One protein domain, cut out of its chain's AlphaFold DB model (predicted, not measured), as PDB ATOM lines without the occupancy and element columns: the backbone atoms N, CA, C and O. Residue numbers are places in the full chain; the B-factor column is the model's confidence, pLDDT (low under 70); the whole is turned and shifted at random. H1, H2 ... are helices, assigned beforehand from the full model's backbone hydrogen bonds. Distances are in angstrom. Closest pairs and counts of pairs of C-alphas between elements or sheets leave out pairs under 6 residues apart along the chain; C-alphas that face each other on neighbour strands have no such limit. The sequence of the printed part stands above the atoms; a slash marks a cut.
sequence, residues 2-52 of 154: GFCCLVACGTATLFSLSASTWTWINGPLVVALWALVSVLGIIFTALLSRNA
ATOM      1  N   GLY A   2     -56.091 -20.025  19.934       68.38
ATOM      2  CA  GLY A   2     -55.737 -20.235  18.513       68.38
ATOM      3  C   GLY A   2     -54.304 -19.871  18.079       68.38
ATOM      4  O   GLY A   2     -53.697 -20.620  17.321       68.38
ATOM      5  N   PHE A   3     -53.726 -18.767  18.573       70.75
ATOM      6  CA  PHE A   3     -52.414 -18.297  18.095       70.75
ATOM      7  C   PHE A   3     -51.245 -19.208  18.513       70.75
ATOM      8  O   PHE A   3     -50.366 -19.497  17.708       70.75
ATOM      9  N   CYS A   4     -51.258 -19.744  19.739       71.88
ATOM     10  CA  CYS A   4     -50.212 -20.662  20.206       71.88
ATOM     11  C   CYS A   4     -50.194 -21.979  19.416       71.88
ATOM     12  O   CYS A   4     -49.124 -22.528  19.170       71.88
ATOM     13  N   CYS A   5     -51.362 -22.468  18.984       77.12
ATOM     14  CA  CYS A   5     -51.454 -23.646  18.124       77.12
ATOM     15  C   CYS A   5     -50.862 -23.376  16.735       77.12
ATOM     16  O   CYS A   5     -50.145 -24.221  16.217       77.12
ATOM     17  N   LEU A   6     -51.092 -22.189  16.161       76.62
ATOM     18  CA  LEU A   6     -50.496 -21.796  14.878       76.62
ATOM     19  C   LEU A   6     -48.967 -21.716  14.952       76.62
ATOM     20  O   LEU A   6     -48.286 -22.194  14.047       76.62
ATOM     21  N   VAL A   7     -48.431 -21.174  16.049       80.81
ATOM     22  CA  VAL A   7     -46.985 -21.154  16.309       80.81
ATOM     23  C   VAL A   7     -46.457 -22.592  16.448       80.81
ATOM     24  O   VAL A   7     -45.526 -22.969  15.748       80.81
ATOM     25  N   ALA A   8     -47.082 -23.448  17.260       79.25
ATOM     26  CA  ALA A   8     -46.629 -24.833  17.442       79.25
ATOM     27  C   ALA A   8     -46.708 -25.687  16.158       79.25
ATOM     28  O   ALA A   8     -45.821 -26.494  15.884       79.25
ATOM     29  N   CYS A   9     -47.750 -25.509  15.345       82.12
ATOM     30  CA  CYS A   9     -47.858 -26.186  14.055       82.12
ATOM     31  C   CYS A   9     -46.828 -25.644  13.058       82.12
ATOM     32  O   CYS A   9     -46.205 -26.424  12.344       82.12
ATOM     33  N   GLY A  10     -46.601 -24.327  13.032       78.81
ATOM     34  CA  GLY A  10     -45.620 -23.711  12.144       78.81
ATOM     35  C   GLY A  10     -44.182 -24.135  12.459       78.81
ATOM     36  O   GLY A  10     -43.458 -24.505  11.534       78.81
ATOM     37  N   THR A  11     -43.784 -24.212  13.738       79.50
ATOM     38  CA  THR A  11     -42.479 -24.792  14.110       79.50
ATOM     39  C   THR A  11     -42.380 -26.248  13.671       79.50
ATOM     40  O   THR A  11     -41.388 -26.623  13.051       79.50
ATOM     41  N   ALA A  12     -43.401 -27.067  13.940       79.94
ATOM     42  CA  ALA A  12     -43.396 -28.478  13.564       79.94
ATOM     43  C   ALA A  12     -43.251 -28.665  12.047       79.94
ATOM     44  O   ALA A  12     -42.468 -29.505  11.604       79.94
ATOM     45  N   THR A  13     -43.938 -27.846  11.242       80.44
ATOM     46  CA  THR A  13     -43.793 -27.879   9.781       80.44
ATOM     47  C   THR A  13     -42.402 -27.453   9.327       80.44
ATOM     48  O   THR A  13     -41.845 -28.137   8.477       80.44
ATOM     49  N   LEU A  14     -41.809 -26.413   9.936       77.25
ATOM     50  CA  LEU A  14     -40.449 -25.948   9.631       77.25
ATOM     51  C   LEU A  14     -39.388 -27.019   9.909       77.25
ATOM     52  O   LEU A  14     -38.492 -27.229   9.095       77.25
ATOM     53  N   PHE A  15     -39.515 -27.737  11.025       75.00
ATOM     54  CA  PHE A  15     -38.613 -28.840  11.367       75.00
ATOM     55  C   PHE A  15     -38.853 -30.111  10.545       75.00
ATOM     56  O   PHE A  15     -37.958 -30.946  10.448       75.00
ATOM     57  N   SER A  16     -40.030 -30.249   9.931       79.81
ATOM     58  CA  SER A  16     -40.384 -31.408   9.101       79.81
ATOM     59  C   SER A  16     -40.013 -31.238   7.622       79.81
ATOM     60  O   SER A  16     -40.226 -32.165   6.841       79.81
ATOM     61  N   LEU A  17     -39.474 -30.083   7.203       76.25
ATOM     62  CA  LEU A  17     -39.009 -29.912   5.825       76.25
ATOM     63  C   LEU A  17     -37.791 -30.796   5.546       76.25
ATOM     64  O   LEU A  17     -36.818 -30.812   6.298       76.25
ATOM     65  N   SER A  18     -37.832 -31.485   4.406       75.50
ATOM     66  CA  SER A  18     -36.726 -32.295   3.908       75.50
ATOM     67  C   SER A  18     -35.467 -31.458   3.682       75.50
ATOM     68  O   SER A  18     -35.534 -30.300   3.267       75.50
ATOM     69  N   ALA A  19     -34.296 -32.069   3.885       69.31
ATOM     70  CA  ALA A  19     -32.992 -31.431   3.678       69.31
ATOM     71  C   ALA A  19     -32.830 -30.827   2.268       69.31
ATOM     72  O   ALA A  19     -32.177 -29.802   2.107       69.31
ATOM     73  N   SER A  20     -33.492 -31.408   1.264       70.62
ATOM     74  CA  SER A  20     -33.546 -30.911  -0.114       70.62
ATOM     75  C   SER A  20     -34.275 -29.579  -0.280       70.62
ATOM     76  O   SER A  20     -34.092 -28.937  -1.301       70.62
ATOM     77  N   THR A  21     -35.100 -29.148   0.673       69.88
ATOM     78  CA  THR A  21     -35.814 -27.861   0.604       69.88
ATOM     79  C   THR A  21     -34.995 -26.744   1.247       69.88
ATOM     80  O   THR A  21     -35.041 -25.598   0.801       69.88
ATOM     81  N   TRP A  22     -34.169 -27.094   2.236       68.81
ATOM     82  CA  TRP A  22     -33.217 -26.182   2.876       68.81
ATOM     83  C   TRP A  22     -32.065 -25.763   1.958       68.81
ATOM     84  O   TRP A  22     -31.411 -24.765   2.234       68.81
ATOM     85  N   THR A  23     -31.825 -26.474   0.853       73.88
ATOM     86  CA  THR A  23     -30.785 -26.105  -0.122       73.88
ATOM     87  C   THR A  23     -31.213 -24.990  -1.077       73.88
ATOM     88  O   THR A  23     -30.354 -24.337  -1.658       73.88
ATOM     89  N   TRP A  24     -32.520 -24.759  -1.250       72.56
ATOM     90  CA  TRP A  24     -33.056 -23.714  -2.142       72.56
ATOM     91  C   TRP A  24     -33.364 -22.404  -1.420       72.56
ATOM     92  O   TRP A  24     -33.662 -21.393  -2.052       72.56
ATOM     93  N   ILE A  25     -33.338 -22.427  -0.091       78.50
ATOM     94  CA  ILE A  25     -33.822 -21.351   0.760       78.50
ATOM     95  C   ILE A  25     -32.724 -21.004   1.758       78.50
ATOM     96  O   ILE A  25     -32.101 -21.887   2.339       78.50
ATOM     97  N   ASN A  26     -32.526 -19.711   2.018       81.38
ATOM     98  CA  ASN A  26     -31.666 -19.265   3.110       81.38
ATOM     99  C   ASN A  26     -32.291 -19.658   4.451       81.38
ATOM    100  O   ASN A  26     -33.062 -18.907   5.049       81.38
ATOM    101  N   GLY A  27     -31.938 -20.851   4.918       77.50
ATOM    102  CA  GLY A  27     -32.455 -21.435   6.141       77.50
ATOM    103  C   GLY A  27     -32.441 -20.511   7.364       77.50
ATOM    104  O   GLY A  27     -33.503 -20.282   7.950       77.50
ATOM    105  N   PRO A  28     -31.292 -19.912   7.733       79.38
ATOM    106  CA  PRO A  28     -31.235 -19.012   8.884       79.38
ATOM    107  C   PRO A  28     -32.146 -17.783   8.735       79.38
ATOM    108  O   PRO A  28     -32.691 -17.309   9.729       79.38
ATOM    109  N   LEU A  29     -32.375 -17.297   7.511       82.12
ATOM    110  CA  LEU A  29     -33.245 -16.148   7.256       82.12
ATOM    111  C   LEU A  29     -34.726 -16.498   7.457       82.12
ATOM    112  O   LEU A  29     -35.461 -15.721   8.063       82.12
ATOM    113  N   VAL A  30     -35.164 -17.681   7.021       83.19
ATOM    114  CA  VAL A  30     -36.553 -18.132   7.223       83.19
ATOM    115  C   VAL A  30     -36.851 -18.403   8.693       83.19
ATOM    116  O   VAL A  30     -37.903 -17.998   9.185       83.19
ATOM    117  N   VAL A  31     -35.908 -19.007   9.421       83.75
ATOM    118  CA  VAL A  31     -36.046 -19.219  10.870       83.75
ATOM    119  C   VAL A  31     -36.115 -17.881  11.612       83.75
ATOM    120  O   VAL A  31     -36.976 -17.707  12.474       83.75
ATOM    121  N   ALA A  32     -35.270 -16.910  11.246       85.31
ATOM    122  CA  ALA A  32     -35.279 -15.581  11.853       85.31
ATOM    123  C   ALA A  32     -36.601 -14.833  11.607       85.31
ATOM    124  O   ALA A  32     -37.182 -14.287  12.546       85.31
ATOM    125  N   LEU A  33     -37.115 -14.848  10.373       85.69
ATOM    126  CA  LEU A  33     -38.394 -14.212  10.036       85.69
ATOM    127  C   LEU A  33     -39.567 -14.863  10.775       85.69
ATOM    128  O   LEU A  33     -40.429 -14.164  11.306       85.69
ATOM    129  N   TRP A  34     -39.588 -16.192  10.853       86.06
ATOM    130  CA  TRP A  34     -40.666 -16.922  11.512       86.06
ATOM    131  C   TRP A  34     -40.674 -16.706  13.036       86.06
ATOM    132  O   TRP A  34     -41.739 -16.532  13.640       86.06
ATOM    133  N   ALA A  35     -39.492 -16.619  13.656       85.00
ATOM    134  CA  ALA A  35     -39.352 -16.234  15.058       85.00
ATOM    135  C   ALA A  35     -39.869 -14.807  15.310       85.00
ATOM    136  O   ALA A  35     -40.620 -14.580  16.260       85.00
ATOM    137  N   LEU A  36     -39.535 -13.858  14.430       87.75
ATOM    138  CA  LEU A  36     -39.951 -12.458  14.550       87.75
ATOM    139  C   LEU A  36     -41.482 -12.316  14.460       87.75
ATOM    140  O   LEU A  36     -42.099 -11.673  15.311       87.75
ATOM    141  N   VAL A  37     -42.111 -12.991  13.492       87.00
ATOM    142  CA  VAL A  37     -43.578 -13.017  13.335       87.00
ATOM    143  C   VAL A  37     -44.265 -13.654  14.545       87.00
ATOM    144  O   VAL A  37     -45.273 -13.135  15.029       87.00
ATOM    145  N   SER A  38     -43.705 -14.742  15.079       85.31
ATOM    146  CA  SER A  38     -44.254 -15.415  16.261       85.31
ATOM    147  C   SER A  38     -44.214 -14.517  17.499       85.31
ATOM    148  O   SER A  38     -45.210 -14.413  18.214       85.31
ATOM    149  N   VAL A  39     -43.100 -13.814  17.729       85.81
ATOM    150  CA  VAL A  39     -42.959 -12.875  18.855       85.81
ATOM    151  C   VAL A  39     -43.943 -11.712  18.726       85.81
ATOM    152  O   VAL A  39     -44.663 -11.415  19.681       85.81
ATOM    153  N   LEU A  40     -44.036 -11.090  17.546       86.12
ATOM    154  CA  LEU A  40     -44.978  -9.994  17.301       86.12
ATOM    155  C   LEU A  40     -46.429 -10.419  17.537       86.12
ATOM    156  O   LEU A  40     -47.191  -9.694  18.175       86.12
ATOM    157  N   GLY A  41     -46.815 -11.606  17.070       82.06
ATOM    158  CA  GLY A  41     -48.176 -12.092  17.252       82.06
ATOM    159  C   GLY A  41     -48.505 -12.491  18.695       82.06
ATOM    160  O   GLY A  41     -49.634 -12.268  19.136       82.06
ATOM    161  N   ILE A  42     -47.535 -12.982  19.478       81.38
ATOM    162  CA  ILE A  42     -47.714 -13.199  20.925       81.38
ATOM    163  C   ILE A  42     -47.954 -11.863  21.633       81.38
ATOM    164  O   ILE A  42     -48.897 -11.754  22.416       81.38
ATOM    165  N   ILE A  43     -47.152 -10.836  21.328       82.00
ATOM    166  CA  ILE A  43     -47.306  -9.492  21.907       82.00
ATOM    167  C   ILE A  43     -48.673  -8.910  21.545       82.00
ATOM    168  O   ILE A  43     -49.378  -8.413  22.420       82.00
ATOM    169  N   PHE A  44     -49.080  -9.017  20.279       80.81
ATOM    170  CA  PHE A  44     -50.377  -8.529  19.819       80.81
ATOM    171  C   PHE A  44     -51.540  -9.264  20.498       80.81
ATOM    172  O   PHE A  44     -52.480  -8.632  20.975       80.81
ATOM    173  N   THR A  45     -51.454 -10.592  20.623       74.06
ATOM    174  CA  THR A  45     -52.474 -11.400  21.309       74.06
ATOM    175  C   THR A  45     -52.553 -11.056  22.798       74.06
ATOM    176  O   THR A  45     -53.650 -10.965  23.341       74.06
ATOM    177  N   ALA A  46     -51.415 -10.817  23.453       70.50
ATOM    178  CA  ALA A  46     -51.367 -10.376  24.844       70.50
ATOM    179  C   ALA A  46     -51.937  -8.958  25.021       70.50
ATOM    180  O   ALA A  46     -52.626  -8.686  26.004       70.50
ATOM    181  N   LEU A  47     -51.707  -8.058  24.061       73.94
ATOM    182  CA  LEU A  47     -52.328  -6.731  24.049       73.94
ATOM    183  C   LEU A  47     -53.851  -6.827  23.893       73.94
ATOM    184  O   LEU A  47     -54.585  -6.164  24.623       73.94
ATOM    185  N   LEU A  48     -54.333  -7.676  22.984       67.75
ATOM    186  CA  LEU A  48     -55.767  -7.897  22.795       67.75
ATOM    187  C   LEU A  48     -56.408  -8.577  24.008       67.75
ATOM    188  O   LEU A  48     -57.517  -8.209  24.380       67.75
ATOM    189  N   SER A  49     -55.723  -9.526  24.655       61.75
ATOM    190  CA  SER A  49     -56.257 -10.182  25.854       61.75
ATOM    191  C   SER A  49     -56.322  -9.238  27.051       61.75
ATOM    192  O   SER A  49     -57.214  -9.382  27.878       61.75
ATOM    193  N   ARG A  50     -55.417  -8.254  27.149       57.12
ATOM    194  CA  ARG A  50     -55.512  -7.186  28.160       57.12
ATOM    195  C   ARG A  50     -56.744  -6.310  27.972       57.12
ATOM    196  O   ARG A  50     -57.290  -5.826  28.955       57.12
ATOM    197  N   ASN A  51     -57.184  -6.148  26.728       52.81
ATOM    198  CA  ASN A  51     -58.383  -5.394  26.380       52.81
ATOM    199  C   ASN A  51     -59.630  -6.285  26.275       52.81
ATOM    200  O   ASN A  51     -60.667  -5.820  25.802       52.81
ATOM    201  N   ALA A  52     -59.547  -7.558  26.681       49.31
ATOM    202  CA  ALA A  52     -60.712  -8.423  26.702       49.31
ATOM    203  C   ALA A  52     -61.756  -7.826  27.660       49.31
ATOM    204  O   ALA A  52     -61.409  -7.470  28.791       49.31
TER     205      ALA A  52
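Overview. This is residues 2 to 52 of the 154 residues of an uncharacterized protein of Alteromonas sp. Nap_26 (UniProt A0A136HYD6). The chain folds back on itself as a long, narrow U: H1 and H3 lie side by side and run opposite ways, with the short H2 in the turn between them. At the other end, residues 46 to 52 stick out beyond H1. The printed part has 51 residues with three named helices, H1, H2, H3, and no named strand: all helix, loose, radius of gyration of the C-alphas 13.6 A, a rod spanning 44 by 18 by 9 A.

Arrangement. Start with H1, residues 2 to 15; its residues 3 to 7 touch residues 38 to 45 of H3, residues 27 to 50. Their closest C-alphas, Val 7 and Ser 38, are 6.4 A apart, and the tilt is shallow, 9 degrees, opposite ways. H2, residues 19 to 22, is apart from H1 and meets H3 only through their link. In H1 and H3 every O i to N i+4 pair is within hydrogen-bond range; H2 is too short for one.

Along the chain. Find C-alpha 2 at (-55.737, -20.235, 18.513); H1 runs 20.5 A from there. H3 runs 34.9 A to C-alpha 50 at (-55.512, -7.186, 28.160).

Size, cuts and confidence. The farthest C-alphas, Ser 20 and Asn 51, are 44.4 A apart. The printed part has no cut, and both links are tight. Look for pLDDT under 70 at residues 2, 19, 21 to 22 and 48 to 52.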